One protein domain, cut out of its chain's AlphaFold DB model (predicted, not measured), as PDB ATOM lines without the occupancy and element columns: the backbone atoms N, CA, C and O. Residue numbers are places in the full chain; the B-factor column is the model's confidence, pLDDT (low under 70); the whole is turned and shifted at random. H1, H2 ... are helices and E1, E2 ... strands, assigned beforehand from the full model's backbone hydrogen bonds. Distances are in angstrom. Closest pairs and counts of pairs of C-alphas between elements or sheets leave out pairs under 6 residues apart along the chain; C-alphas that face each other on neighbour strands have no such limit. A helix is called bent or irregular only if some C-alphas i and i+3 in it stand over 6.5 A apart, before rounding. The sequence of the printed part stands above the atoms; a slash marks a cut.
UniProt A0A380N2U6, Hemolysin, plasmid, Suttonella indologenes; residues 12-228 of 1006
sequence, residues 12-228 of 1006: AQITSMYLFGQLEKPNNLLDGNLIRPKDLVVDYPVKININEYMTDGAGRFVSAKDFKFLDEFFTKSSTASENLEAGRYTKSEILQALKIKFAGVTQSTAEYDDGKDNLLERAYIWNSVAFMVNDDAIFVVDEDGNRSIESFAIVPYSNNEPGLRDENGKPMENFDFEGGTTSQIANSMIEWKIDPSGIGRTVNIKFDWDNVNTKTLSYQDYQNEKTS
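AT A GLANCE: This is residues 12 to 228 of the 1006 residues of the protein "Hemolysin, plasmid" of Suttonella indologenes (UniProt A0A380N2U6). Three small sheets stand in a row along a rod-like body: E2, E5, E6 and E10 near one end, E3, E4 and E7 in the middle, and E1, E9 and E8 toward the other end. H4 and H6 cover one face of the four-stranded sheet in two layers, H1 packs on the sheet E1 E9 E8, and the chain runs from the first sheet into the middle one where E6 leads into E7 at 61 degrees. The printed part has 217 residues, with nine named helices and ten named strands in the order H1 E1 H2 H3 H4 H5 E2 H6 E3 H7 E4 E5 E6 E7 E8 H8 E9 E10 H9; the class is mixed, helices and strands, with under half of the residues, 108, in named elements. The sheets E2 E5 E6 E10 and E3 E4 E7 are antiparallel, and E1 E9 E8 is mixed. The whole is only just compact, close to loose, with a radius of gyration of the C-alphas of 20.4 A, and only just a rod, spanning 72 by 36 by 26 A.

IN THESE COORDINATES: The largest sheet holds E2, residues 87 to 90, E5, residues 138 to 141, E6, residues 147 to 152 and 12.8 A long, and E10, residues 215 to 218. On this sheet are H4, residues 68 to 75, and H6, residues 91 to 98; H5, residues 79 to 82, is not on it, and H9, residues 219 to 227 and 12.4 A long, only grazes it and ends with C-alpha 227 at (131.278, 139.924, 163.610). The next sheet holds E3, residues 104 to 106, E4, residues 130 to 133, and E7, residues 154 to 157, with H2, residues 50 to 55, and H3, residues 58 to 61. The third holds E1, residues 41 to 43, E9, residues 202 to 205, and E8, residues 173 to 175. H1, residues 12 to 20, is 11.5 A long and begins with C-alpha 12 at (101.271, 159.500, 174.381). H7 is residues 119 to 125, and H8, residues 181 to 194, is 20.2 A long and irregular, with C-alphas 189 and 192 7.1 A apart.

HOW THE PARTS SIT: E5 and E6 form a hairpin, with N 140 and O 148 2.8 A apart. E5 pairs with E2 through N 89 and O 139, 2.8 A, and E6 with E10 through N 217 and O 149, 2.8 A. H4 lies over E6 at a height over the sheet of 10.8 A and runs along the strands, at 10 degrees to E6 on the local plane. H6, on the same face, stands up from the sheet and touches H4, the closest C-alphas being those of Phe 73 and Leu 98, 7.7 A. H5 touches H6, with C-alphas of Ala 80 and Leu 98 5.3 A apart, and H9 only grazes the sheet. E4 pairs with E3 through N 131 and O 105, 2.8 A, and with E7 through N 157 and O 130, 2.7 A; H2 and H3 only graze this sheet. E9 is parallel to E1, with N 204 and O 42 2.8 A apart, and antiparallel to E8, with N 205 and O 173 2.7 A apart. H1 is on this sheet at a height of 9.7 A, slantwise to the strands; H7 only grazes it. H8 touches no helix. H1, H2, H4, H6, H7 and H9 have every O i to N i+4 pair within hydrogen-bond range, H8 has 5 of 10, and H3 and H5 are too short for such a pair.

THE WHOLE: The C-alphas of Leu 30 and Asp 144, the two farthest apart, are 71.9 A from each other. The printed part has no cut. The links H1 to E1, E3 to H7 and E7 to E8 are long. The mean pLDDT of the printed part is 85.0; residues 107 to 118, 127 to 128, 159 to 163 and 180 to 185 are under 70.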
ATOM      1  N   ALA A  12     102.463 158.867 173.814       92.12
ATOM      2  CA  ALA A  12     101.271 159.500 174.381       92.12
ATOM      3  C   ALA A  12     101.244 159.417 175.917       92.12
ATOM      4  O   ALA A  12     100.957 160.411 176.577       92.12
ATOM      5  N   GLN A  13     101.594 158.258 176.486       94.19
ATOM      6  CA  GLN A  13     101.615 158.068 177.939       94.19
ATOM      7  C   GLN A  13     102.698 158.905 178.616       94.19
ATOM      8  O   GLN A  13     102.422 159.491 179.660       94.19
ATOM      9  N   ILE A  14     103.916 158.972 178.057       94.25
ATOM     10  CA  ILE A  14     104.972 159.782 178.679       94.25
ATOM     11  C   ILE A  14     104.642 161.272 178.591       94.25
ATOM     12  O   ILE A  14     104.808 161.982 179.575       94.25
ATOM     13  N   THR A  15     104.101 161.734 177.456       95.62
ATOM     14  CA  THR A  15     103.700 163.135 177.287       95.62
ATOM     15  C   THR A  15     102.522 163.478 178.198       95.62
ATOM     16  O   THR A  15     102.502 164.559 178.773       95.62
ATOM     17  N   SER A  16     101.571 162.558 178.395       95.88
ATOM     18  CA  SER A  16     100.468 162.747 179.346       95.88
ATOM     19  C   SER A  16     100.962 162.819 180.793       95.88
ATOM     20  O   SER A  16     100.538 163.692 181.545       95.88
ATOM     21  N   MET A  17     101.906 161.959 181.186       96.25
ATOM     22  CA  MET A  17     102.541 162.040 182.506       96.25
ATOM     23  C   MET A  17     103.290 163.364 182.685       96.25
ATOM     24  O   MET A  17     103.159 163.997 183.729       96.25
ATOM     25  N   TYR A  18     104.015 163.806 181.655       95.69
ATOM     26  CA  TYR A  18     104.732 165.076 181.654       95.69
ATOM     27  C   TYR A  18     103.765 166.251 181.843       95.69
ATOM     28  O   TYR A  18     103.890 166.978 182.822       95.69
ATOM     29  N   LEU A  19     102.745 166.384 180.992       95.06
ATOM     30  CA  LEU A  19     101.796 167.508 181.009       95.06
ATOM     31  C   LEU A  19     100.812 167.478 182.186       95.06
ATOM     32  O   LEU A  19     100.493 168.523 182.736       95.06
ATOM     33  N   PHE A  20     100.334 166.294 182.578       94.75
ATOM     34  CA  PHE A  20      99.174 166.148 183.471       94.75
ATOM     35  C   PHE A  20      99.432 165.255 184.688       94.75
ATOM     36  O   PHE A  20      98.602 165.182 185.587       94.75
ATOM     37  N   GLY A  21     100.566 164.548 184.752       94.31
ATOM     38  CA  GLY A  21     100.913 163.696 185.903       94.31
ATOM     39  C   GLY A  21     100.141 162.383 185.960       94.31
ATOM     40  O   GLY A  21     100.203 161.677 186.962       94.31
ATOM     41  N   GLN A  22      99.429 162.046 184.886       94.19
ATOM     42  CA  GLN A  22      98.633 160.833 184.761       94.19
ATOM     43  C   GLN A  22      98.754 160.231 183.355       94.19
ATOM     44  O   GLN A  22      99.078 160.921 182.388       94.19
ATOM     45  N   LEU A  23      98.505 158.921 183.239       92.81
ATOM     46  CA  LEU A  23      98.729 158.153 182.003       92.81
ATOM     47  C   LEU A  23      97.811 158.549 180.845       92.81
ATOM     48  O   LEU A  23      98.196 158.379 179.689       92.81
ATOM     49  N   GLU A  24      96.605 159.012 181.160       93.31
ATOM     50  CA  GLU A  24      95.598 159.434 180.192       93.31
ATOM     51  C   GLU A  24      95.332 160.928 180.343       93.31
ATOM     52  O   GLU A  24      95.407 161.480 181.442       93.31
ATOM     53  N   LYS A  25      95.003 161.587 179.231       93.56
ATOM     54  CA  LYS A  25      94.657 163.007 179.231       93.56
ATOM     55  C   LYS A  25      93.417 163.250 180.117       93.56
ATOM     56  O   LYS A  25      92.444 162.506 179.976       93.56
ATOM     57  N   PRO A  26      93.418 164.280 180.988       94.00
ATOM     58  CA  PRO A  26      92.238 164.648 181.765       94.00
ATOM     59  C   PRO A  26      91.035 164.972 180.869       94.00
ATOM     60  O   PRO A  26      91.189 165.559 179.800       94.00
ATOM     61  N   ASN A  27      89.830 164.637 181.340       90.88
ATOM     62  CA  ASN A  27      88.591 165.023 180.657       90.88
ATOM     63  C   ASN A  27      88.298 166.522 180.816       90.88
ATOM     64  O   ASN A  27      87.838 167.149 179.869       90.88
ATOM     65  N   ASN A  28      88.561 167.080 182.002       91.81
ATOM     66  CA  ASN A  28      88.428 168.507 182.267       91.81
ATOM     67  C   ASN A  28      89.796 169.178 182.115       91.81
ATOM     68  O   ASN A  28      90.667 168.993 182.961       91.81
ATOM     69  N   LEU A  29      89.979 169.927 181.031       93.00
ATOM     70  CA  LEU A  29      91.175 170.743 180.813       93.00
ATOM     71  C   LEU A  29      91.074 172.129 181.467       93.00
ATOM     72  O   LEU A  29      92.040 172.873 181.437       93.00
ATOM     73  N   LEU A  30      89.923 172.482 182.045       92.94
ATOM     74  CA  LEU A  30      89.728 173.744 182.763       92.94
ATOM     75  C   LEU A  30      90.055 173.632 184.257       92.94
ATOM     76  O   LEU A  30      89.766 174.543 185.019       92.94
ATOM     77  N   ASP A  31      90.608 172.499 184.688       90.56
ATOM     78  CA  ASP A  31      90.994 172.267 186.075       90.56
ATOM     79  C   ASP A  31      92.321 172.978 186.383       90.56
ATOM     80  O   ASP A  31      93.369 172.603 185.849       90.56
ATOM     81  N   GLY A  32      92.285 173.984 187.265       86.00
ATOM     82  CA  GLY A  32      93.470 174.718 187.718       86.00
ATOM     83  C   GLY A  32      94.553 173.824 188.334       86.00
ATOM     84  O   GLY A  32      95.737 174.125 188.213       86.00
ATOM     85  N   ASN A  33      94.197 172.644 188.869       88.19
ATOM     86  CA  ASN A  33      95.162 171.685 189.432       88.19
ATOM     87  C   ASN A  33      96.128 171.083 188.392       88.19
ATOM     88  O   ASN A  33      97.074 170.370 188.750       88.19
ATOM     89  N   LEU A  34      95.897 171.325 187.097       91.31
ATOM     90  CA  LEU A  34      96.847 170.972 186.041       91.31
ATOM     91  C   LEU A  34      98.103 171.863 186.073       91.31
ATOM     92  O   LEU A  34      99.164 171.434 185.610       91.31
ATOM     93  N   ILE A  35      98.013 173.052 186.677       90.25
ATOM     94  CA  ILE A  35      99.141 173.941 186.962       90.25
ATOM     95  C   ILE A  35      99.801 173.458 188.250       90.25
ATOM     96  O   ILE A  35      99.190 173.402 189.313       90.25
ATOM     97  N   ARG A  36     101.060 173.035 188.151       89.81
ATOM     98  CA  ARG A  36     101.776 172.346 189.239       89.81
ATOM     99  C   ARG A  36     103.104 173.042 189.525       89.81
ATOM    100  O   ARG A  36     103.655 173.587 188.585       89.81
ATOM    101  N   PRO A  37     103.696 172.964 190.725       87.44
ATOM    102  CA  PRO A  37     105.010 173.565 191.012       87.44
ATOM    103  C   PRO A  37     106.089 173.142 190.012       87.44
ATOM    104  O   PRO A  37     106.136 171.965 189.649       87.44
ATOM    105  N   LYS A  38     106.937 174.056 189.523       83.56
ATOM    106  CA  LYS A  38     107.957 173.741 188.493       83.56
ATOM    107  C   LYS A  38     109.010 172.737 188.949       83.56
ATOM    108  O   LYS A  38     109.555 172.011 188.120       83.56
ATOM    109  N   ASP A  39     109.281 172.671 190.244       85.56
ATOM    110  CA  ASP A  39     110.194 171.708 190.856       85.56
ATOM    111  C   ASP A  39     109.547 170.337 191.131       85.56
ATOM    112  O   ASP A  39     110.236 169.405 191.557       85.56
ATOM    113  N   LEU A  40     108.245 170.177 190.857       89.62
ATOM    114  CA  LEU A  40     107.561 168.898 190.997       89.62
ATOM    115  C   LEU A  40     108.168 167.855 190.051       89.62
ATOM    116  O   LEU A  40     108.265 168.055 188.841       89.62
ATOM    117  N   VAL A  41     108.487 166.688 190.605       90.75
ATOM    118  CA  VAL A  41     108.904 165.502 189.850       90.75
ATOM    119  C   VAL A  41     107.858 164.410 190.037       90.75
ATOM    120  O   VAL A  41     107.493 164.079 191.166       90.75
ATOM    121  N   VAL A  42     107.374 163.835 188.935       92.81
ATOM    122  CA  VAL A  42     106.363 162.769 188.940       92.81
ATOM    123  C   VAL A  42     106.993 161.416 188.617       92.81
ATOM    124  O   VAL A  42     107.867 161.311 187.763       92.81
ATOM    125  N   ASP A  43     106.547 160.351 189.276       93.56
ATOM    126  CA  ASP A  43     107.005 158.990 188.980       93.56
ATOM    127  C   ASP A  43     106.096 158.322 187.936       93.56
ATOM    128  O   ASP A  43     104.869 158.321 188.063       93.56
ATOM    129  N   TYR A  44     106.688 157.681 186.925       93.31
ATOM    130  CA  TYR A  44     105.953 156.811 186.011       93.31
ATOM    131  C   TYR A  44     105.376 155.612 186.791       93.31
ATOM    132  O   TYR A  44     106.107 154.947 187.532       93.31
ATOM    133  N   PRO A  45     104.079 155.288 186.638       89.56
ATOM    134  CA  PRO A  45     103.371 154.421 187.586       89.56
ATOM    135  C   PRO A  45     103.766 152.939 187.520       89.56
ATOM    136  O   PRO A  45     103.418 152.167 188.413       89.56
ATOM    137  N   VAL A  46     104.471 152.513 186.468       89.88
ATOM    138  CA  VAL A  46     104.884 151.118 186.262       89.88
ATOM    139  C   VAL A  46     106.402 151.037 186.143       89.88
ATOM    140  O   VAL A  46     107.007 151.744 185.344       89.88
ATOM    141  N   LYS A  47     107.033 150.128 186.897       90.81
ATOM    142  CA  LYS A  47     108.461 149.838 186.711       90.81
ATOM    143  C   LYS A  47     108.696 149.186 185.348       90.81
ATOM    144  O   LYS A  47     108.053 148.192 185.009       90.81
ATOM    145  N   ILE A  48     109.662 149.707 184.604       92.19
ATOM    146  CA  ILE A  48     110.027 149.212 183.279       92.19
ATOM    147  C   ILE A  48     110.737 147.872 183.408       92.19
ATOM    148  O   ILE A  48     111.768 147.767 184.078       92.19
ATOM    149  N   ASN A  49     110.235 146.842 182.728       92.94
ATOM    150  CA  ASN A  49     110.914 145.559 182.681       92.94
ATOM    151  C   ASN A  49     112.256 145.717 181.960       92.94
ATOM    152  O   ASN A  49     112.313 145.954 180.753       92.94
ATOM    153  N   ILE A  50     113.353 145.542 182.696       91.19
ATOM    154  CA  ILE A  50     114.701 145.773 182.170       91.19
ATOM    155  C   ILE A  50     115.033 144.867 180.978       91.19
ATOM    156  O   ILE A  50     115.696 145.296 180.039       91.19
ATOM    157  N   ASN A  51     114.526 143.633 180.952       91.12
ATOM    158  CA  ASN A  51     114.781 142.719 179.839       91.12
ATOM    159  C   ASN A  51     114.024 143.138 178.585       91.12
ATOM    160  O   ASN A  51     114.564 143.053 177.488       91.12
ATOM    161  N   GLU A  52     112.781 143.584 178.750       91.69
ATOM    162  CA  GLU A  52     111.987 144.155 177.665       91.69
ATOM    163  C   GLU A  52     112.659 145.419 177.116       91.69
ATOM    164  O   GLU A  52     112.848 145.557 175.912       91.69
ATOM    165  N   TYR A  53     113.149 146.294 177.994       89.88
ATOM    166  CA  TYR A  53     113.911 147.474 177.597       89.88
ATOM    167  C   TYR A  53     115.187 147.138 176.806       89.88
ATOM    168  O   TYR A  53     115.486 147.782 175.798       89.88
ATOM    169  N   MET A  54     115.917 146.097 177.213       88.00
ATOM    170  CA  MET A  54     117.121 145.639 176.512       88.00
ATOM    171  C   MET A  54     116.830 144.882 175.203       88.00
ATOM    172  O   MET A  54     117.738 144.722 174.392       88.00
ATOM    173  N   THR A  55     115.600 144.411 174.975       86.44
ATOM    174  CA  THR A  55     115.231 143.626 173.777       86.44
ATOM    175  C   THR A  55     114.419 144.430 172.765       86.44
ATOM    176  O   THR A  55     114.757 144.444 171.580       86.44
ATOM    177  N   ASP A  56     113.403 145.146 173.234       83.12
ATOM    178  CA  ASP A  56     112.437 145.894 172.427       83.12
ATOM    179  C   ASP A  56     112.570 147.422 172.602       83.12
ATOM    180  O   ASP A  56     112.175 148.190 171.715       83.12
ATOM    181  N   GLY A  57     113.194 147.875 173.697       82.88
ATOM    182  CA  GLY A  57     113.492 149.283 173.995       82.88
ATOM    183  C   GLY A  57     114.814 149.789 173.397       82.88
ATOM    184  O   GLY A  57     115.325 149.242 172.413       82.88
ATOM    185  N   ALA A  58     115.369 150.866 173.962       79.69
ATOM    186  CA  ALA A  58     116.606 151.486 173.472       79.69
ATOM    187  C   ALA A  58     117.871 150.652 173.762       79.69
ATOM    188  O   ALA A  58     118.860 150.765 173.039       79.69
ATOM    189  N   GLY A  59     117.827 149.736 174.735       83.56
ATOM    190  CA  GLY A  59     118.970 148.887 175.077       83.56
ATOM    191  C   GLY A  59     119.374 147.864 174.014       83.56
ATOM    192  O   GLY A  59     120.504 147.386 174.032       83.56
ATOM    193  N   ARG A  60     118.512 147.580 173.031       82.06
ATOM    194  CA  ARG A  60     118.803 146.606 171.962       82.06
ATOM    195  C   ARG A  60     119.927 147.014 171.006       82.06
ATOM    196  O   ARG A  60     120.384 146.192 170.214       82.06
ATOM    197  N   PHE A  61     120.318 148.288 171.029       79.56
ATOM    198  CA  PHE A  61     121.379 148.840 170.185       79.56
ATOM    199  C   PHE A  61     122.767 148.713 170.813       79.56
ATOM    200  O   PHE A  61     123.758 149.016 170.151       79.56
ATOM    201  N   VAL A  62     122.840 148.224 172.054       83.44
ATOM    202  CA  VAL A  62     124.087 148.007 172.781       83.44
ATOM    203  C   VAL A  62     124.306 146.517 173.012       83.44
ATOM    204  O   VAL A  62     123.416 145.774 173.418       83.44
ATOM    205  N   SER A  63     125.529 146.072 172.756       87.94
ATOM    206  CA  SER A  63     125.972 144.685 172.873       87.94
ATOM    207  C   SER A  63     127.369 144.615 173.492       87.94
ATOM    208  O   SER A  63     127.992 145.640 173.770       87.94
ATOM    209  N   ALA A  64     127.908 143.412 173.724       88.94
ATOM    210  CA  ALA A  64     129.201 143.286 174.397       88.94
ATOM    211  C   ALA A  64     130.351 143.923 173.590       88.94
ATOM    212  O   ALA A  64     131.329 144.385 174.175       88.94
ATOM    213  N   LYS A  65     130.231 143.990 172.256       85.75
ATOM    214  CA  LYS A  65     131.260 144.553 171.361       85.75
ATOM    215  C   LYS A  65     131.499 146.053 171.565       85.75
ATOM    216  O   LYS A  65     132.562 146.551 171.197       85.75
ATOM    217  N   ASP A  66     130.518 146.758 172.121       84.56
ATOM    218  CA  ASP A  66     130.550 148.214 172.264       84.56
ATOM    219  C   ASP A  66     131.404 148.624 173.482       84.56
ATOM    220  O   ASP A  66     131.973 149.717 173.542       84.56
ATOM    221  N   PHE A  67     131.611 147.697 174.424       88.50
ATOM    222  CA  PHE A  67     132.431 147.894 175.612       88.50
ATOM    223  C   PHE A  67     133.908 147.602 175.326       88.50
ATOM    224  O   PHE A  67     134.358 146.455 175.355       88.50
ATOM    225  N   LYS A  68     134.712 148.658 175.153       84.25
ATOM    226  CA  LYS A  68     136.168 148.550 174.905       84.25
ATOM    227  C   LYS A  68     136.904 147.647 175.903       84.25
ATOM    228  O   LYS A  68     137.828 146.937 175.522       84.25
ATOM    229  N   PHE A  69     136.488 147.656 177.169       88.75
ATOM    230  CA  PHE A  69     137.114 146.840 178.209       88.75
ATOM    231  C   PHE A  69     136.831 145.340 178.055       88.75
ATOM    232  O   PHE A  69     137.664 144.521 178.439       88.75
ATOM    233  N   LEU A  70     135.681 144.971 177.476       91.12
ATOM    234  CA  LEU A  70     135.376 143.582 177.139       91.12
ATOM    235  C   LEU A  70     136.249 143.112 175.981       91.12
ATOM    236  O   LEU A  70     136.735 141.985 176.016       91.12
ATOM    237  N   ASP A  71     136.532 143.984 175.008       87.75
ATOM    238  CA  ASP A  71     137.507 143.679 173.960       87.75
ATOM    239  C   ASP A  71     138.896 143.442 174.545       87.75
ATOM    240  O   ASP A  71     139.546 142.450 174.214       87.75
ATOM    241  N   GLU A  72     139.329 144.305 175.464       88.56
ATOM    242  CA  GLU A  72     140.603 144.157 176.163       88.56
ATOM    243  C   GLU A  72     140.662 142.861 176.980       88.56
ATOM    244  O   GLU A  72     141.653 142.128 176.893       88.56
ATOM    245  N   PHE A  73     139.589 142.519 177.698       92.44
ATOM    246  CA  PHE A  73     139.472 141.256 178.419       92.44
ATOM    247  C   PHE A  73     139.531 140.059 177.464       92.44
ATOM    248  O   PHE A  73     140.362 139.181 177.647       92.44
ATOM    249  N   PHE A  74     138.713 139.992 176.422       92.06
ATOM    250  CA  PHE A  74     138.628 138.794 175.587       92.06
ATOM    251  C   PHE A  74     139.804 138.623 174.616       92.06
ATOM    252  O   PHE A  74     140.224 137.493 174.366       92.06
ATOM    253  N   THR A  75     140.348 139.708 174.060       85.00
ATOM    254  CA  THR A  75     141.347 139.640 172.973       85.00
ATOM    255  C   THR A  75     142.799 139.732 173.432       85.00
ATOM    256  O   THR A  75     143.692 139.573 172.603       85.00
ATOM    257  N   LYS A  76     143.047 139.947 174.732       85.38
ATOM    258  CA  LYS A  76     144.400 140.116 175.295       85.38
ATOM    259  C   LYS A  76     145.179 141.246 174.602       85.38
ATOM    260  O   LYS A  76     146.376 141.143 174.379       85.38
ATOM    261  N   SER A  77     144.497 142.335 174.245       79.50
ATOM    262  CA  SER A  77     145.053 143.418 173.417       79.50
ATOM    263  C   SER A  77     146.043 144.346 174.139       79.50
ATOM    264  O   SER A  77     146.629 145.225 173.504       79.50
ATOM    265  N   SER A  78     146.258 144.156 175.444       83.75
ATOM    266  CA  SER A  78     147.191 144.932 176.262       83.75
ATOM    267  C   SER A  78     148.069 144.032 177.131       83.75
ATOM    268  O   SER A  78     147.682 142.928 177.509       83.75
ATOM    269  N   THR A  79     149.233 144.545 177.541       81.62
ATOM    270  CA  THR A  79     150.155 143.845 178.454       81.62
ATOM    271  C   THR A  79     149.526 143.578 179.826       81.62
ATOM    272  O   THR A  79     149.916 142.639 180.511       81.62
ATOM    273  N   ALA A  80     148.566 144.407 180.253       83.75
ATOM    274  CA  ALA A  80     147.813 144.180 181.485       83.75
ATOM    275  C   ALA A  80     146.856 142.992 181.325       83.75
ATOM    276  O   ALA A  80     146.781 142.138 182.201       83.75
ATOM    277  N   SER A  81     146.196 142.896 180.169       84.88
ATOM    278  CA  SER A  81     145.313 141.782 179.852       84.88
ATOM    279  C   SER A  81     146.070 140.471 179.621       84.88
ATOM    280  O   SER A  81     145.628 139.438 180.111       84.88
ATOM    281  N   GLU A  82     147.221 140.475 178.940       84.56
ATOM    282  CA  GLU A  82     148.037 139.267 178.704       84.56
ATOM    283  C   GLU A  82     148.518 138.594 179.997       84.56
ATOM    284  O   GLU A  82     148.595 137.369 180.049       84.56
ATOM    285  N   ASN A  83     148.803 139.387 181.034       87.00
ATOM    286  CA  ASN A  83     149.362 138.922 182.306       87.00
ATOM    287  C   ASN A  83     148.306 138.612 183.384       87.00
ATOM    288  O   ASN A  83     148.663 138.452 184.549       87.00
ATOM    289  N   LEU A  84     147.018 138.554 183.032       90.12
ATOM    290  CA  LEU A  84     145.973 138.123 183.968       90.12
ATOM    291  C   LEU A  84     146.176 136.652 184.356       90.12
ATOM    292  O   LEU A  84     146.205 135.778 183.488       90.12
ATOM    293  N   GLU A  85     146.302 136.396 185.658       90.31
ATOM    294  CA  GLU A  85     146.424 135.048 186.219       90.31
ATOM    295  C   GLU A  85     145.103 134.263 186.097       90.31
ATOM    296  O   GLU A  85     144.030 134.832 185.884       90.31
ATOM    297  N   ALA A  86     145.175 132.933 186.213       91.94
ATOM    298  CA  ALA A  86     143.979 132.100 186.280       91.94
ATOM    299  C   ALA A  86     143.203 132.413 187.570       91.94
ATOM    300  O   ALA A  86     143.777 132.447 188.661       91.94
ATOM    301  N   GLY A  87     141.897 132.646 187.459       94.38
ATOM    302  CA  GLY A  87     141.090 133.101 188.583       94.38
ATOM    303  C   GLY A  87     139.699 133.595 188.200       94.38
ATOM    304  O   GLY A  87     139.304 133.617 187.033       94.38
ATOM    305  N   ARG A  88     138.945 133.983 189.229       96.69
ATOM    306  CA  ARG A  88     137.623 134.605 189.118       96.69
ATOM    307  C   ARG A  88     137.737 136.026 189.652       96.69
ATOM    308  O   ARG A  88     138.169 136.203 190.786       96.69
ATOM    309  N   TYR A  89     137.347 137.000 188.845       95.25
ATOM    310  CA  TYR A  89     137.445 138.420 189.153       95.25
ATOM    311  C   TYR A  89     136.051 139.037 189.130       95.25
ATOM    312  O   TYR A  89     135.288 138.844 188.182       95.25
ATOM    313  N   THR A  90     135.715 139.807 190.155       95.06
ATOM    314  CA  THR A  90     134.561 140.713 190.114       95.06
ATOM    315  C   THR A  90     134.791 141.826 189.086       95.06
ATOM    316  O   THR A  90     135.924 142.097 188.676       95.06
ATOM    317  N   LYS A  91     133.723 142.537 188.702       90.69
ATOM    318  CA  LYS A  91     133.818 143.712 187.820       90.69
ATOM    319  C   LYS A  91     134.817 144.762 188.334       90.69
ATOM    320  O   LYS A  91     135.602 145.291 187.554       90.69
ATOM    321  N   SER A  92     134.844 145.045 189.638       90.19
ATOM    322  CA  SER A  92     135.798 146.015 190.202       90.19
ATOM    323  C   SER A  92     137.248 145.524 190.106       90.19
ATOM    324  O   SER A  92     138.138 146.291 189.735       90.19
ATOM    325  N   GLU A  93     137.495 144.250 190.415       93.25
ATOM    326  CA  GLU A  93     138.840 143.663 190.377       93.25
ATOM    327  C   GLU A  93     139.386 143.590 188.950       93.25
ATOM    328  O   GLU A  93     140.550 143.926 188.727       93.25
ATOM    329  N   ILE A  94     138.557 143.216 187.966       92.38
ATOM    330  CA  ILE A  94     139.017 143.115 186.577       92.38
ATOM    331  C   ILE A  94     139.328 144.491 185.979       92.38
ATOM    332  O   ILE A  94     140.330 144.638 185.283       92.38
ATOM    333  N   LEU A  95     138.535 145.523 186.287       90.75
ATOM    334  CA  LEU A  95     138.806 146.887 185.823       90.75
ATOM    335  C   LEU A  95     140.105 147.427 186.419       90.75
ATOM    336  O   LEU A  95     140.898 148.048 185.711       90.75
ATOM    337  N   GLN A  96     140.369 147.128 187.693       90.94
ATOM    338  CA  GLN A  96     141.631 147.476 188.336       90.94
ATOM    339  C   GLN A  96     142.815 146.733 187.703       90.94
ATOM    340  O   GLN A  96     143.834 147.358 187.402       90.94
ATOM    341  N   ALA A  97     142.676 145.426 187.459       89.44
ATOM    342  CA  ALA A  97     143.715 144.604 186.842       89.44
ATOM    343  C   ALA A  97     144.041 145.059 185.409       89.44
ATOM    344  O   ALA A  97     145.210 145.142 185.033       89.44
ATOM    345  N   LEU A  98     143.018 145.441 184.639       88.62
ATOM    346  CA  LEU A  98     143.153 145.972 183.281       88.62
ATOM    347  C   LEU A  98     143.521 147.467 183.235       88.62
ATOM    348  O   LEU A  98     143.817 147.992 182.168       88.62
ATOM    349  N   LYS A  99     143.558 148.164 184.380       88.12
ATOM    350  CA  LYS A  99     143.812 149.617 184.490       88.12
ATOM    351  C   LYS A  99     142.783 150.481 183.747       88.12
ATOM    352  O   LYS A  99     143.115 151.538 183.207       88.12
ATOM    353  N   ILE A 100     141.524 150.057 183.764       85.19
ATOM    354  CA  ILE A 100     140.407 150.721 183.094       85.19
ATOM    355  C   ILE A 100     139.592 151.496 184.125       85.19
ATOM    356  O   ILE A 100     139.204 150.964 185.160       85.19
ATOM    357  N   LYS A 101     139.343 152.780 183.849       79.75
ATOM    358  CA  LYS A 101     138.674 153.690 184.796       79.75
ATOM    359  C   LYS A 101     137.147 153.635 184.748       79.75
ATOM    360  O   LYS A 101     136.514 154.010 185.726       79.75
ATOM    361  N   PHE A 102     136.566 153.223 183.625       75.12
ATOM    362  CA  PHE A 102     135.119 153.221 183.426       75.12
ATOM    363  C   PHE A 102     134.696 152.077 182.502       75.12
ATOM    364  O   PHE A 102     135.342 151.827 181.486       75.12
ATOM    365  N   ALA A 103     133.617 151.391 182.876       73.88
ATOM    366  CA  ALA A 103     133.109 150.177 182.232       73.88
ATOM    367  C   ALA A 103     131.718 150.374 181.614       73.88
ATOM    368  O   ALA A 103     130.906 149.447 181.601       73.88
ATOM    369  N   GLY A 104     131.434 151.596 181.162       80.25
ATOM    370  CA  GLY A 104     130.179 151.957 180.519       80.25
ATOM    371  C   GLY A 104     130.369 152.462 179.093       80.25
ATOM    372  O   GLY A 104     131.481 152.789 178.668       80.25
ATOM    373  N   VAL A 105     129.255 152.526 178.377       78.31
ATOM    374  CA  VAL A 105     129.117 153.120 177.045       78.31
ATOM    375  C   VAL A 105     127.906 154.042 177.051       78.31
ATOM    376  O   VAL A 105     126.944 153.795 177.772       78.31
ATOM    377  N   THR A 106     127.951 155.108 176.265       75.31
ATOM    378  CA  THR A 106     126.820 156.027 176.094       75.31
ATOM    379  C   THR A 106     126.312 155.875 174.675       75.31
ATOM    380  O   THR A 106     127.125 155.926 173.753       75.31
ATOM    381  N   GLN A 107     125.000 155.703 174.520       69.50
ATOM    382  CA  GLN A 107     124.364 155.668 173.210       69.50
ATOM    383  C   GLN A 107     123.771 157.044 172.894       69.50
ATOM    384  O   GLN A 107     123.137 157.668 173.744       69.50
ATOM    385  N   SER A 108     123.985 157.527 171.675       62.78
ATOM    386  CA  SER A 108     123.362 158.743 171.151       62.78
ATOM    387  C   SER A 108     122.138 158.418 170.295       62.78
ATOM    388  O   SER A 108     122.048 157.351 169.684       62.78
ATOM    389  N   THR A 109     121.217 159.375 170.174       59.25
ATOM    390  CA  THR A 109     120.001 159.249 169.348       59.25
ATOM    391  C   THR A 109     120.265 158.853 167.895       59.25
ATOM    392  O   THR A 109     119.464 158.129 167.303       59.25
ATOM    393  N   ALA A 110     121.401 159.268 167.325       56.72
ATOM    394  CA  ALA A 110     121.812 158.926 165.962       56.72
ATOM    395  C   ALA A 110     122.076 157.421 165.754       56.72
ATOM    396  O   ALA A 110     122.181 156.963 164.617       56.72
ATOM    397  N   GLU A 111     122.190 156.647 166.834       62.44
ATOM    398  CA  GLU A 111     122.538 155.230 166.800       62.44
ATOM    399  C   GLU A 111     121.330 154.303 167.046       62.44
ATOM    400  O   GLU A 111     121.497 153.086 167.097       62.44
ATOM    401  N   TYR A 112     120.111 154.852 167.163       64.56
ATOM    402  CA  TYR A 112     118.869 154.100 167.403       64.56
ATOM    403  C   TYR A 112     118.138 153.620 166.136       64.56
ATOM    404  O   TYR A 112     116.995 153.165 166.233       64.56
ATOM    405  N   ASP A 113     118.733 153.719 164.948       66.94
ATOM    406  CA  ASP A 113     118.074 153.355 163.685       66.94
ATOM    407  C   ASP A 113     118.289 151.872 163.319       66.94
ATOM    408  O   ASP A 113     119.388 151.447 162.969       66.94
ATOM    409  N   ASP A 114     117.220 151.071 163.394       68.06
ATOM    410  CA  ASP A 114     117.152 149.684 162.907       68.06
ATOM    411  C   ASP A 114     116.214 149.513 161.698       68.06
ATOM    412  O   ASP A 114     115.857 148.383 161.350       68.06
ATOM    413  N   GLY A 115     115.791 150.611 161.060       64.56
ATOM    414  CA  GLY A 115     114.840 150.593 159.946       64.56
ATOM    415  C   GLY A 115     113.404 150.211 160.329       64.56
ATOM    416  O   GLY A 115     112.620 149.873 159.442       64.56
ATOM    417  N   LYS A 116     113.056 150.232 161.626       67.12
ATOM    418  CA  LYS A 116     111.684 150.032 162.129       67.12
ATOM    419  C   LYS A 116     110.990 151.369 162.422       67.12
ATOM    420  O   LYS A 116     111.627 152.338 162.831       67.12
ATOM    421  N   ASP A 117     109.660 151.384 162.322       61.06
ATOM    422  CA  ASP A 117     108.819 152.598 162.383       61.06
ATOM    423  C   ASP A 117     108.725 153.293 163.762       61.06
ATOM    424  O   ASP A 117     108.047 154.313 163.903       61.06
ATOM    425  N   ASN A 118     109.403 152.783 164.793       67.38
ATOM    426  CA  ASN A 118     109.352 153.311 166.162       67.38
ATOM    427  C   ASN A 118     110.621 154.074 166.592       67.38
ATOM    428  O   ASN A 118     110.828 154.292 167.785       67.38
ATOM    429  N   LEU A 119     111.490 154.464 165.650       72.44
ATOM    430  CA  LEU A 119     112.685 155.281 165.925       72.44
ATOM    431  C   LEU A 119     112.347 156.576 166.679       72.44
ATOM    432  O   LEU A 119     112.977 156.890 167.684       72.44
ATOM    433  N   LEU A 120     111.332 157.298 166.203       72.12
ATOM    434  CA  LEU A 120     110.958 158.622 166.701       72.12
ATOM    435  C   LEU A 120     110.461 158.590 168.154       72.12
ATOM    436  O   LEU A 120     110.909 159.376 168.979       72.12
ATOM    437  N   GLU A 121     109.584 157.636 168.468       78.19
ATOM    438  CA  GLU A 121     109.048 157.419 169.816       78.19
ATOM    439  C   GLU A 121     110.157 157.062 170.807       78.19
ATOM    440  O   GLU A 121     110.215 157.614 171.900       78.19
ATOM    441  N   ARG A 122     111.111 156.214 170.402       78.69
ATOM    442  CA  ARG A 122     112.257 155.903 171.260       78.69
ATOM    443  C   ARG A 122     113.169 157.094 171.490       78.69
ATOM    444  O   ARG A 122     113.614 157.278 172.611       78.69
ATOM    445  N   ALA A 123     113.491 157.845 170.441       75.38
ATOM    446  CA  ALA A 123     114.395 158.984 170.551       75.38
ATOM    447  C   ALA A 123     113.804 160.096 171.430       75.38
ATOM    448  O   ALA A 123     114.552 160.758 172.141       75.38
ATOM    449  N   TYR A 124     112.477 160.260 171.401       81.25
ATOM    450  CA  TYR A 124     111.753 161.189 172.263       81.25
ATOM    451  C   TYR A 124     111.792 160.762 173.737       81.25
ATOM    452  O   TYR A 124     112.097 161.586 174.587       81.25
ATOM    453  N   ILE A 125     111.550 159.481 174.038       83.81
ATOM    454  CA  ILE A 125     111.489 158.983 175.424       83.81
ATOM    455  C   ILE A 125     112.888 158.746 176.033       83.81
ATOM    456  O   ILE A 125     113.102 159.040 177.198       83.81
ATOM    457  N   TRP A 126     113.835 158.187 175.269       78.88
ATOM    458  CA  TRP A 126     115.069 157.549 175.776       78.88
ATOM    459  C   TRP A 126     116.355 158.251 175.306       78.88
ATOM    460  O   TRP A 126     117.325 157.614 174.875       78.88
ATOM    461  N   ASN A 127     116.326 159.581 175.302       66.56
ATOM    462  CA  ASN A 127     117.203 160.452 174.517       66.56
ATOM    463  C   ASN A 127     118.717 160.211 174.724       66.56
ATOM    464  O   ASN A 127     119.482 160.231 173.758       66.56
ATOM    465  N   SER A 128     119.172 159.908 175.945       66.50
ATOM    466  CA  SER A 128     120.599 159.675 176.221       66.50
ATOM    467  C   SER A 128     120.842 158.671 177.343       66.50
ATOM    468  O   SER A 128     121.349 159.015 178.408       66.50
ATOM    469  N   VAL A 129     120.537 157.401 177.080       71.44
ATOM    470  CA  VAL A 129     120.744 156.339 178.067       71.44
ATOM    471  C   VAL A 129     122.185 155.829 177.983       71.44
ATOM    472  O   VAL A 129     122.689 155.484 176.908       71.44
ATOM    473  N   ALA A 130     122.868 155.750 179.123       80.94
ATOM    474  CA  ALA A 130     124.137 155.040 179.222       80.94
ATOM    475  C   ALA A 130     123.910 153.577 179.624       80.94
ATOM    476  O   ALA A 130     122.899 153.215 180.220       80.94
ATOM    477  N   PHE A 131     124.868 152.717 179.304       87.12
ATOM    478  CA  PHE A 131     124.810 151.286 179.578       87.12
ATOM    479  C   PHE A 131     126.096 150.821 180.245       87.12
ATOM    480  O   PHE A 131     127.185 151.326 179.967       87.12
ATOM    481  N   MET A 132     125.983 149.811 181.099       89.12
ATOM    482  CA  MET A 132     127.118 149.144 181.725       89.12
ATOM    483  C   MET A 132     126.924 147.631 181.745       89.12
ATOM    484  O   MET A 132     125.809 147.124 181.647       89.12
ATOM    485  N   VAL A 133     128.018 146.899 181.940       89.50
ATOM    486  CA  VAL A 133     127.932 145.499 182.378       89.50
ATOM    487  C   VAL A 133     127.413 145.471 183.815       89.50
ATOM    488  O   VAL A 133     127.863 146.282 184.624       89.50
ATOM    489  N   ASN A 134     126.480 144.579 184.146       89.75
ATOM    490  CA  ASN A 134     125.929 144.457 185.500       89.75
ATOM    491  C   ASN A 134     127.019 144.173 186.551       89.75
ATOM    492  O   ASN A 134     128.052 143.570 186.256       89.75
ATOM    493  N   ASP A 135     126.789 144.600 187.792       87.69
ATOM    494  CA  ASP A 135     127.801 144.488 188.851       87.69
ATOM    495  C   ASP A 135     128.018 143.044 189.339       87.69
ATOM    496  O   ASP A 135     129.106 142.727 189.820       87.69
ATOM    497  N   ASP A 136     127.040 142.155 189.130       90.38
ATOM    498  CA  ASP A 136     127.124 140.731 189.492       90.38
ATOM    499  C   ASP A 136     127.934 139.883 188.494       90.38
ATOM    500  O   ASP A 136     128.090 138.674 188.687       90.38
ATOM    501  N   ALA A 137     128.441 140.483 187.413       93.81
ATOM    502  CA  ALA A 137     129.237 139.780 186.414       93.81
ATOM    503  C   ALA A 137     130.575 139.291 187.000       93.81
ATOM    504  O   ALA A 137     131.347 140.063 187.578       93.81
ATOM    505  N   ILE A 138     130.885 138.007 186.783       96.44
ATOM    506  CA  ILE A 138     132.127 137.372 187.240       96.44
ATOM    507  C   ILE A 138     132.986 136.982 186.040       96.44
ATOM    508  O   ILE A 138     132.619 136.123 185.241       96.44
ATOM    509  N   PHE A 139     134.161 137.590 185.938       95.94
ATOM    510  CA  PHE A 139     135.129 137.384 184.869       95.94
ATOM    511  C   PHE A 139     136.018 136.194 185.214       95.94
ATOM    512  O   PHE A 139     136.705 136.198 186.235       95.94
ATOM    513  N   VAL A 140     136.015 135.168 184.371       95.94
ATOM    514  CA  VAL A 140     136.717 133.906 184.614       95.94
ATOM    515  C   VAL A 140     137.855 133.752 183.615       95.94
ATOM    516  O   VAL A 140     137.639 133.828 182.403       95.94
ATOM    517  N   VAL A 141     139.056 133.507 184.137       94.44
ATOM    518  CA  VAL A 141     140.232 133.055 183.388       94.44
ATOM    519  C   VAL A 141     140.555 131.644 183.870       94.44
ATOM    520  O   VAL A 141     140.873 131.462 185.046       94.44
ATOM    521  N   ASP A 142     140.423 130.640 183.005       92.25
ATOM    522  CA  ASP A 142     140.734 129.254 183.377       92.25
ATOM    523  C   ASP A 142     142.250 128.967 183.365       92.25
ATOM    524  O   ASP A 142     143.060 129.823 183.001       92.25
ATOM    525  N   GLU A 143     142.649 127.762 183.789       89.94
ATOM    526  CA  GLU A 143     144.061 127.344 183.861       89.94
ATOM    527  C   GLU A 143     144.764 127.337 182.490       89.94
ATOM    528  O   GLU A 143     145.981 127.514 182.421       89.94
ATOM    529  N   ASP A 144     144.000 127.196 181.403       87.75
ATOM    530  CA  ASP A 144     144.481 127.242 180.018       87.75
ATOM    531  C   ASP A 144     144.496 128.681 179.453       87.75
ATOM    532  O   ASP A 144     144.922 128.930 178.319       87.75
ATOM    533  N   GLY A 145     144.051 129.662 180.244       85.94
ATOM    534  CA  GLY A 145     143.982 131.073 179.885       85.94
ATOM    535  C   GLY A 145     142.820 131.435 178.953       85.94
ATOM    536  O   GLY A 145     142.874 132.511 178.332       85.94
ATOM    537  N   ASN A 146     141.801 130.572 178.830       90.69
ATOM    538  CA  ASN A 146     140.532 130.878 178.166       90.69
ATOM    539  C   ASN A 146     139.681 131.798 179.044       90.69
ATOM    540  O   ASN A 146     139.825 131.836 180.266       90.69
ATOM    541  N   ARG A 147     138.784 132.561 178.407       93.81
ATOM    542  CA  ARG A 147     138.030 133.638 179.058       93.81
ATOM    543  C   ARG A 147     136.535 133.495 178.857       93.81
ATOM    544  O   ARG A 147     136.068 133.251 177.743       93.81
ATOM    545  N   SER A 148     135.795 133.688 179.940       95.62
ATOM    546  CA  SER A 148     134.335 133.764 179.941       95.62
ATOM    547  C   SER A 148     133.858 134.715 181.035       95.62
ATOM    548  O   SER A 148     134.631 135.081 181.919       95.62
ATOM    549  N   ILE A 149     132.602 135.145 180.955       96.75
ATOM    550  CA  ILE A 149     131.967 135.972 181.980       96.75
ATOM    551  C   ILE A 149     130.682 135.275 182.410       96.75
ATOM    552  O   ILE A 149     129.786 135.070 181.594       96.75
ATOM    553  N   GLU A 150     130.605 134.878 183.673       96.19
ATOM    554  CA  GLU A 150     129.399 134.320 184.285       96.19
ATOM    555  C   GLU A 150     128.481 135.448 184.776       96.19
ATOM    556  O   GLU A 150     128.952 136.539 185.102       96.19
ATOM    557  N   SER A 151     127.172 135.182 184.841       94.81
ATOM    558  CA  SER A 151     126.154 136.153 185.279       94.81
ATOM    559  C   SER A 151     126.203 137.488 184.516       94.81
ATOM    560  O   SER A 151     125.939 138.547 185.082       94.81
ATOM    561  N   PHE A 152     126.536 137.442 183.226       94.50
ATOM    562  CA  PHE A 152     126.677 138.607 182.363       94.50
ATOM    563  C   PHE A 152     125.320 139.127 181.879       94.50
ATOM    564  O   PHE A 152     124.533 138.388 181.280       94.50
ATOM    565  N   ALA A 153     125.095 140.422 182.062       93.19
ATOM    566  CA  ALA A 153     124.029 141.204 181.458       93.19
ATOM    567  C   ALA A 153     124.533 142.622 181.149       93.19
ATOM    568  O   ALA A 153     125.440 143.140 181.803       93.19
ATOM    569  N   ILE A 154     123.914 143.260 180.159       91.25
ATOM    570  CA  ILE A 154     124.054 144.698 179.917       91.25
ATOM    571  C   ILE A 154     122.819 145.360 180.516       91.25
ATOM    572  O   ILE A 154     121.703 144.896 180.287       91.25
ATOM    573  N   VAL A 155     123.028 146.409 181.302       89.62
ATOM    574  CA  VAL A 155     121.976 147.117 182.040       89.62
ATOM    575  C   VAL A 155     122.116 148.632 181.853       89.62
ATOM    576  O   VAL A 155     123.225 149.096 181.563       89.62
ATOM    577  N   PRO A 156     121.032 149.414 182.019       87.94
ATOM    578  CA  PRO A 156     121.094 150.875 182.010       87.94
ATOM    579  C   PRO A 156     122.048 151.425 183.082       87.94
ATOM    580  O   PRO A 156     122.319 150.783 184.097       87.94
ATOM    581  N   TYR A 157     122.566 152.625 182.866       82.88
ATOM    582  CA  TYR A 157     123.513 153.295 183.745       82.88
ATOM    583  C   TYR A 157     123.257 154.804 183.764       82.88
ATOM    584  O   TYR A 157     122.915 155.379 182.737       82.88
ATOM    585  N   SER A 158     123.495 155.445 184.911       70.56
ATOM    586  CA  SER A 158     123.547 156.903 185.051       70.56
ATOM    587  C   SER A 158     124.886 157.302 185.683       70.56
ATOM    588  O   SER A 158     125.367 156.667 186.629       70.56
ATOM    589  N   ASN A 159     125.537 158.338 185.144       58.28
ATOM    590  CA  ASN A 159     126.923 158.721 185.452       58.28
ATOM    591  C   ASN A 159     127.098 159.427 186.818       58.28
ATOM    592  O   ASN A 159     127.924 160.328 186.933       58.28
ATOM    593  N   ASN A 160     126.358 159.031 187.862       55.53
ATOM    594  CA  ASN A 160     126.217 159.792 189.118       55.53
ATOM    595  C   ASN A 160     125.673 161.220 188.917       55.53
ATOM    596  O   ASN A 160     125.942 162.087 189.747       55.53
ATOM    597  N   GLU A 161     124.916 161.472 187.848       61.97
ATOM    598  CA  GLU A 161     124.205 162.743 187.717       61.97
ATOM    599  C   GLU A 161     123.138 162.846 188.825       61.97
ATOM    600  O   GLU A 161     122.414 161.868 189.062       61.97
ATOM    601  N   PRO A 162     123.080 163.968 189.571       58.97
ATOM    602  CA  PRO A 162     122.055 164.181 190.590       58.97
ATOM    603  C   PRO A 162     120.654 164.031 189.980       58.97
ATOM    604  O   PRO A 162     120.397 164.586 188.922       58.97
ATOM    605  N   GLY A 163     119.761 163.279 190.629       68.44
ATOM    606  CA  GLY A 163     118.369 163.102 190.182       68.44
ATOM    607  C   GLY A 163     118.071 161.828 189.376       68.44
ATOM    608  O   GLY A 163     116.936 161.377 189.391       68.44
ATOM    609  N   LEU A 164     119.067 161.157 188.780       82.06
ATOM    610  CA  LEU A 164     118.864 159.938 187.965       82.06
ATOM    611  C   LEU A 164     119.115 158.627 188.730       82.06
ATOM    612  O   LEU A 164     119.705 157.663 188.214       82.06
ATOM    613  N   ARG A 165     118.705 158.587 190.001       83.88
ATOM    614  CA  ARG A 165     118.756 157.384 190.846       83.88
ATOM    615  C   ARG A 165     117.475 157.237 191.651       83.88
ATOM    616  O   ARG A 165     116.989 158.216 192.203       83.88
ATOM    617  N   ASP A 166     116.969 156.010 191.740       84.25
ATOM    618  CA  ASP A 166     115.803 155.687 192.563       84.25
ATOM    619  C   ASP A 166     116.095 155.761 194.066       84.25
ATOM    620  O   ASP A 166     117.234 155.950 194.500       84.25
ATOM    621  N   GLU A 167     115.047 155.587 194.870       85.69
ATOM    622  CA  GLU A 167     115.113 155.570 196.335       85.69
ATOM    623  C   GLU A 167     116.115 154.546 196.918       85.69
ATOM    624  O   GLU A 167     116.548 154.690 198.060       85.69
ATOM    625  N   ASN A 168     116.530 153.542 196.137       84.62
ATOM    626  CA  ASN A 168     117.510 152.519 196.510       84.62
ATOM    627  C   ASN A 168     118.896 152.772 195.890       84.62
ATOM    628  O   ASN A 168     119.785 151.918 195.963       84.62
ATOM    629  N   GLY A 169     119.095 153.929 195.255       82.19
ATOM    630  CA  GLY A 169     120.332 154.299 194.583       82.19
ATOM    631  C   GLY A 169     120.567 153.565 193.261       82.19
ATOM    632  O   GLY A 169     121.681 153.639 192.733       82.19
ATOM    633  N   LYS A 170     119.581 152.856 192.702       85.19
ATOM    634  CA  LYS A 170     119.698 152.212 191.387       85.19
ATOM    635  C   LYS A 170     119.511 153.238 190.265       85.19
ATOM    636  O   LYS A 170     118.733 154.171 190.436       85.19
ATOM    637  N   PRO A 171     120.209 153.100 189.123       84.00
ATOM    638  CA  PRO A 171     120.000 153.993 187.987       84.00
ATOM    639  C   PRO A 171     118.544 153.979 187.503       84.00
ATOM    640  O   PRO A 171     117.916 152.917 187.430       84.00
ATOM    641  N   MET A 172     118.040 155.154 187.148       86.31
ATOM    642  CA  MET A 172     116.758 155.355 186.474       86.31
ATOM    643  C   MET A 172     116.951 156.269 185.257       86.31
ATOM    644  O   MET A 172     118.050 156.785 185.054       86.31
ATOM    645  N   GLU A 173     115.896 156.440 184.468       84.94
ATOM    646  CA  GLU A 173     115.811 157.450 183.407       84.94
ATOM    647  C   GLU A 173     114.782 158.517 183.797       84.94
ATOM    648  O   GLU A 173     113.949 158.254 184.665       84.94
ATOM    649  N   ASN A 174     114.800 159.686 183.164       88.44
ATOM    650  CA  ASN A 174     113.717 160.654 183.256       88.44
ATOM    651  C   ASN A 174     113.287 161.197 181.877       88.44
ATOM    652  O   ASN A 174     113.923 160.970 180.851       88.44
ATOM    653  N   PHE A 175     112.148 161.882 181.855       89.50
ATOM    654  CA  PHE A 175     111.668 162.649 180.713       89.50
ATOM    655  C   PHE A 175     111.361 164.080 181.171       89.50
ATOM    656  O   PHE A 175     110.441 164.288 181.961       89.50
ATOM    657  N   ASP A 176     112.141 165.047 180.691       87.19
ATOM    658  CA  ASP A 176     112.128 166.447 181.150       87.19
ATOM    659  C   ASP A 176     112.406 167.478 180.037       87.19
ATOM    660  O   ASP A 176     112.595 168.651 180.327       87.19
ATOM    661  N   PHE A 177     112.454 167.058 178.764       85.44
ATOM    662  CA  PHE A 177     112.922 167.882 177.632       85.44
ATOM    663  C   PHE A 177     114.353 168.444 177.780       85.44
ATOM    664  O   PHE A 177     114.809 169.213 176.926       85.44
ATOM    665  N   GLU A 178     115.135 167.969 178.744       79.69
ATOM    666  CA  GLU A 178     116.564 168.226 178.851       79.69
ATOM    667  C   GLU A 178     117.368 167.034 178.285       79.69
ATOM    668  O   GLU A 178     116.841 165.967 177.965       79.69
ATOM    669  N   GLY A 179     118.653 167.238 177.988       71.88
ATOM    670  CA  GLY A 179     119.491 166.191 177.396       71.88
ATOM    671  C   GLY A 179     120.821 166.694 176.842       71.88
ATOM    672  O   GLY A 179     121.210 167.847 177.035       71.88
ATOM    673  N   GLY A 180     121.540 165.828 176.120       66.81
ATOM    674  CA  GLY A 180     122.838 166.159 175.518       66.81
ATOM    675  C   GLY A 180     122.777 167.241 174.421       66.81
ATOM    676  O   GLY A 180     121.716 167.595 173.914       66.81
ATOM    677  N   THR A 181     123.940 167.738 173.982       63.09
ATOM    678  CA  THR A 181     124.068 168.900 173.067       63.09
ATOM    679  C   THR A 181     123.248 168.799 171.771       63.09
ATOM    680  O   THR A 181     122.713 169.797 171.298       63.09
ATOM    681  N   THR A 182     123.137 167.613 171.167       60.59
ATOM    682  CA  THR A 182     122.344 167.409 169.936       60.59
ATOM    683  C   THR A 182     120.840 167.402 170.212       60.59
ATOM    684  O   THR A 182     120.051 167.855 169.385       60.59
ATOM    685  N   SER A 183     120.450 166.924 171.386       67.31
ATOM    686  CA  SER A 183     119.066 166.783 171.824       67.31
ATOM    687  C   SER A 183     118.455 168.114 172.243       67.31
ATOM    688  O   SER A 183     117.306 168.373 171.919       67.31
ATOM    689  N   GLN A 184     119.247 169.013 172.834       69.12
ATOM    690  CA  GLN A 184     118.816 170.376 173.173       69.12
ATOM    691  C   GLN A 184     118.327 171.169 171.946       69.12
ATOM    692  O   GLN A 184     117.352 171.917 172.022       69.12
ATOM    693  N   ILE A 185     118.955 170.970 170.781       66.75
ATOM    694  CA  ILE A 185     118.518 171.596 169.520       66.75
ATOM    695  C   ILE A 185     117.156 171.041 169.081       66.75
ATOM    696  O   ILE A 185     116.326 171.784 168.573       66.75
ATOM    697  N   ALA A 186     116.919 169.741 169.265       70.50
ATOM    698  CA  ALA A 186     115.636 169.124 168.949       70.50
ATOM    699  C   ALA A 186     114.541 169.595 169.910       70.50
ATOM    700  O   ALA A 186     113.497 170.059 169.459       70.50
ATOM    701  N   ASN A 187     114.810 169.510 171.215       75.94
ATOM    702  CA  ASN A 187     113.873 169.818 172.290       75.94
ATOM    703  C   ASN A 187     113.409 171.279 172.198       75.94
ATOM    704  O   ASN A 187     112.208 171.515 172.113       75.94
ATOM    705  N   SER A 188     114.332 172.229 171.996       75.12
ATOM    706  CA  SER A 188     113.993 173.651 171.782       75.12
ATOM    707  C   SER A 188     113.081 173.926 170.573       75.12
ATOM    708  O   SER A 188     112.436 174.972 170.517       75.12
ATOM    709  N   MET A 189     112.978 173.008 169.600       76.06
ATOM    710  CA  MET A 189     112.056 173.138 168.461       76.06
ATOM    711  C   MET A 189     110.665 172.536 168.700       76.06
ATOM    712  O   MET A 189     109.735 172.898 167.970       76.06
ATOM    713  N   ILE A 190     110.524 171.586 169.629       82.62
ATOM    714  CA  ILE A 190     109.280 170.821 169.833       82.62
ATOM    715  C   ILE A 190     108.620 171.065 171.189       82.62
ATOM    716  O   ILE A 190     107.415 170.871 171.283       82.62
ATOM    717  N   GLU A 191     109.368 171.498 172.204       85.75
ATOM    718  CA  GLU A 191     108.875 171.698 173.570       85.75
ATOM    719  C   GLU A 191     107.710 172.687 173.587       85.75
ATOM    720  O   GLU A 191     106.597 172.291 173.902       85.75
ATOM    721  N   TRP A 192     107.898 173.905 173.070       85.06
ATOM    722  CA  TRP A 192     106.831 174.916 172.997       85.06
ATOM    723  C   TRP A 192     105.613 174.498 172.147       85.06
ATOM    724  O   TRP A 192     104.549 175.097 172.257       85.06
ATOM    725  N   LYS A 193     105.745 173.487 171.270       86.94
ATOM    726  CA  LYS A 193     104.628 172.939 170.474       86.94
ATOM    727  C   LYS A 193     103.817 171.895 171.244       86.94
ATOM    728  O   LYS A 193     102.657 171.667 170.913       86.94
ATOM    729  N   ILE A 194     104.458 171.208 172.188       91.06
ATOM    730  CA  ILE A 194     103.878 170.138 173.010       91.06
ATOM    731  C   ILE A 194     103.365 170.702 174.335       91.06
ATOM    732  O   ILE A 194     102.323 170.268 174.812       91.06
ATOM    733  N   ASP A 195     104.082 171.673 174.890       89.94
ATOM    734  CA  ASP A 195     103.817 172.337 176.158       89.94
ATOM    735  C   ASP A 195     103.934 173.865 175.990       89.94
ATOM    736  O   ASP A 195     104.918 174.477 176.408       89.94
ATOM    737  N   PRO A 196     102.967 174.503 175.304       84.38
ATOM    738  CA  PRO A 196     103.012 175.940 175.032       84.38
ATOM    739  C   PRO A 196     102.901 176.808 176.294       84.38
ATOM    740  O   PRO A 196     103.345 177.955 176.269       84.38
ATOM    741  N   SER A 197     102.318 176.275 177.372       84.56
ATOM    742  CA  SER A 197     102.121 176.971 178.650       84.56
ATOM    743  C   SER A 197     103.154 176.606 179.720       84.56
ATOM    744  O   SER A 197     103.181 177.234 180.770       84.56
ATOM    745  N   GLY A 198     104.023 175.621 179.475       87.19
ATOM    746  CA  GLY A 198     105.056 175.220 180.431       87.19
ATOM    747  C   GLY A 198     104.519 174.500 181.676       87.19
ATOM    748  O   GLY A 198     105.103 174.622 182.757       87.19
ATOM    749  N   ILE A 199     103.410 173.757 181.565       89.62
ATOM    750  CA  ILE A 199     102.795 172.999 182.680       89.62
ATOM    751  C   ILE A 199     103.430 171.615 182.894       89.62
ATOM    752  O   ILE A 199     103.117 170.895 183.851       89.62
ATOM    753  N   GLY A 200     104.327 171.221 181.994       92.12
ATOM    754  CA  GLY A 200     104.997 169.939 182.008       92.12
ATOM    755  C   GLY A 200     106.023 169.785 183.126       92.12
ATOM    756  O   GLY A 200     106.763 170.710 183.447       92.12
ATOM    757  N   ARG A 201     106.066 168.608 183.749       93.56
ATOM    758  CA  ARG A 201     106.933 168.306 184.897       93.56
ATOM    759  C   ARG A 201     107.754 167.050 184.644       93.56
ATOM    760  O   ARG A 201     107.282 166.128 183.977       93.56
ATOM    761  N   THR A 202     108.969 167.009 185.188       92.69
ATOM    762  CA  THR A 202     109.909 165.894 185.006       92.69
ATOM    763  C   THR A 202     109.274 164.565 185.400       92.69
ATOM    764  O   THR A 202     108.759 164.424 186.509       92.69
ATOM    765  N   VAL A 203     109.345 163.573 184.507       94.00
ATOM    766  CA  VAL A 203     108.814 162.223 184.733       94.00
ATOM    767  C   VAL A 203     109.951 161.241 184.973       94.00
ATOM    768  O   VAL A 203     110.688 160.914 184.051       94.00
ATOM    769  N   ASN A 204     110.063 160.703 186.181       92.31
ATOM    770  CA  ASN A 204     111.008 159.641 186.505       92.31
ATOM    771  C   ASN A 204     110.526 158.282 185.986       92.31
ATOM    772  O   ASN A 204     109.401 157.851 186.240       92.31
ATOM    773  N   ILE A 205     111.413 157.549 185.323       90.56
ATOM    774  CA  ILE A 205     111.169 156.242 184.721       90.56
ATOM    775  C   ILE A 205     112.079 155.204 185.391       90.56
ATOM    776  O   ILE A 205     113.275 155.084 185.112       90.56
ATOM    777  N   LYS A 206     111.495 154.414 186.296       91.00
ATOM    778  CA  LYS A 206     112.221 153.438 187.123       91.00
ATOM    779  C   LYS A 206     112.268 152.060 186.456       91.00
ATOM    780  O   LYS A 206     111.251 151.568 185.972       91.00
ATOM    781  N   PHE A 207     113.422 151.392 186.493       90.25
ATOM    782  CA  PHE A 207     113.577 150.019 185.996       90.25
ATOM    783  C   PHE A 207     113.315 148.970 187.088       90.25
ATOM    784  O   PHE A 207     113.594 149.176 188.269       90.25
ATOM    785  N   ASP A 208     112.817 147.806 186.680       90.69
ATOM    786  CA  ASP A 208     112.676 146.621 187.524       90.69
ATOM    787  C   ASP A 208     114.014 145.871 187.642       90.69
ATOM    788  O   ASP A 208     114.310 144.925 186.905       90.69
ATOM    789  N   TRP A 209     114.850 146.345 188.564       88.25
ATOM    790  CA  TRP A 209     116.198 145.827 188.808       88.25
ATOM    791  C   TRP A 209     116.242 144.413 189.402       88.25
ATOM    792  O   TRP A 209     117.284 143.764 189.314       88.25
ATOM    793  N   ASP A 210     115.142 143.917 189.969       86.94
ATOM    794  CA  ASP A 210     115.105 142.615 190.647       86.94
ATOM    795  C   ASP A 210     115.039 141.433 189.663       86.94
ATOM    796  O   ASP A 210     115.299 140.290 190.037       86.94
ATOM    797  N   ASN A 211     114.730 141.698 188.389       87.19
ATOM    798  CA  ASN A 211     114.442 140.673 187.385       87.19
ATOM    799  C   ASN A 211     115.413 140.686 186.188       87.19
ATOM    800  O   ASN A 211     115.020 140.332 185.079       87.19
ATOM    801  N   VAL A 212     116.678 141.080 186.370       91.06
ATOM    802  CA  VAL A 212     117.688 141.097 185.286       91.06
ATOM    803  C   VAL A 212     118.024 139.676 184.807       91.06
ATOM    804  O   VAL A 212     118.553 138.860 185.563       91.06
ATOM    805  N   ASN A 213     117.796 139.382 183.523       92.12
ATOM    806  CA  ASN A 213     118.229 138.122 182.917       92.12
ATOM    807  C   ASN A 213     119.731 138.155 182.634       92.12
ATOM    808  O   ASN A 213     120.216 138.987 181.867       92.12
ATOM    809  N   THR A 214     120.457 137.192 183.194       93.38
ATOM    810  CA  THR A 214     121.894 137.029 182.968       93.38
ATOM    811  C   THR A 214     122.196 135.785 182.130       93.38
ATOM    812  O   THR A 214     121.428 134.821 182.101       93.38
ATOM    813  N   LYS A 215     123.327 135.804 181.419       93.62
ATOM    814  CA  LYS A 215     123.858 134.677 180.635       93.62
ATOM    815  C   LYS A 215     125.337 134.457 180.944       93.62
ATOM    816  O   LYS A 215     126.005 135.348 181.456       93.62
ATOM    817  N   THR A 216     125.882 133.296 180.591       95.31
ATOM    818  CA  THR A 216     127.342 133.151 180.484       95.31
ATOM    819  C   THR A 216     127.775 133.639 179.107       95.31
ATOM    820  O   THR A 216     127.290 133.126 178.101       95.31
ATOM    821  N   LEU A 217     128.670 134.625 179.049       94.62
ATOM    822  CA  LEU A 217     129.269 135.118 177.810       94.62
ATOM    823  C   LEU A 217     130.628 134.441 177.600       94.62
ATOM    824  O   LEU A 217     131.597 134.740 178.301       94.62
ATOM    825  N   SER A 218     130.714 133.520 176.641       93.94
ATOM    826  CA  SER A 218     131.991 132.916 176.247       93.94
ATOM    827  C   SER A 218     132.762 133.806 175.264       93.94
ATOM    828  O   SER A 218     132.190 134.682 174.611       93.94
ATOM    829  N   TYR A 219     134.062 133.545 175.088       90.31
ATOM    830  CA  TYR A 219     134.844 134.189 174.025       90.31
ATOM    831  C   TYR A 219     134.220 133.994 172.635       90.31
ATOM    832  O   TYR A 219     134.227 134.916 171.822       90.31
ATOM    833  N   GLN A 220     133.646 132.815 172.363       88.94
ATOM    834  CA  GLN A 220     133.005 132.539 171.079       88.94
ATOM    835  C   GLN A 220     131.739 133.385 170.888       88.94
ATOM    836  O   GLN A 220     131.539 133.926 169.803       88.94
ATOM    837  N   ASP A 221     130.926 133.547 171.935       89.38
ATOM    838  CA  ASP A 221     129.737 134.409 171.898       89.38
ATOM    839  C   ASP A 221     130.127 135.868 171.637       89.38
ATOM    840  O   ASP A 221     129.550 136.516 170.767       89.38
ATOM    841  N   TYR A 222     131.176 136.354 172.309       90.25
ATOM    842  CA  TYR A 222     131.721 137.693 172.081       90.25
ATOM    843  C   TYR A 222     132.211 137.892 170.634       90.25
ATOM    844  O   TYR A 222     131.914 138.910 170.010       90.25
ATOM    845  N   GLN A 223     132.922 136.916 170.056       86.94
ATOM    846  CA  GLN A 223     133.365 136.986 168.653       86.94
ATOM    847  C   GLN A 223     132.194 136.977 167.661       86.94
ATOM    848  O   GLN A 223     132.241 137.669 166.639       86.94
ATOM    849  N   ASN A 224     131.133 136.225 167.960       86.69
ATOM    850  CA  ASN A 224     129.910 136.233 167.160       86.69
ATOM    851  C   ASN A 224     129.237 137.619 167.207       86.69
ATOM    852  O   ASN A 224     128.845 138.147 166.167       86.69
ATOM    853  N   GLU A 225     129.165 138.258 168.381       85.50
ATOM    854  CA  GLU A 225     128.643 139.626 168.518       85.50
ATOM    855  C   GLU A 225     129.531 140.651 167.774       85.50
ATOM    856  O   GLU A 225     129.014 141.513 167.063       85.50
ATOM    857  N   LYS A 226     130.864 140.509 167.828       81.06
ATOM    858  CA  LYS A 226     131.834 141.390 167.141       81.06
ATOM    859  C   LYS A 226     131.768 141.315 165.610       81.06
ATOM    860  O   LYS A 226     132.081 142.292 164.933       81.06
ATOM    861  N   THR A 227     131.388 140.162 165.062       76.62
ATOM    862  CA  THR A 227     131.278 139.924 163.610       76.62
ATOM    863  C   THR A 227     129.860 140.113 163.066       76.62
ATOM    864  O   THR A 227     129.681 140.187 161.848       76.62
ATOM    865  N   SER A 228     128.860 140.232 163.946       70.06
ATOM    866  CA  SER A 228     127.482 140.557 163.572       70.06
ATOM    867  C   SER A 228     127.429 141.941 162.922       70.06
ATOM    868  O   SER A 228     128.049 142.887 163.412       70.06
TER     869      SER A 228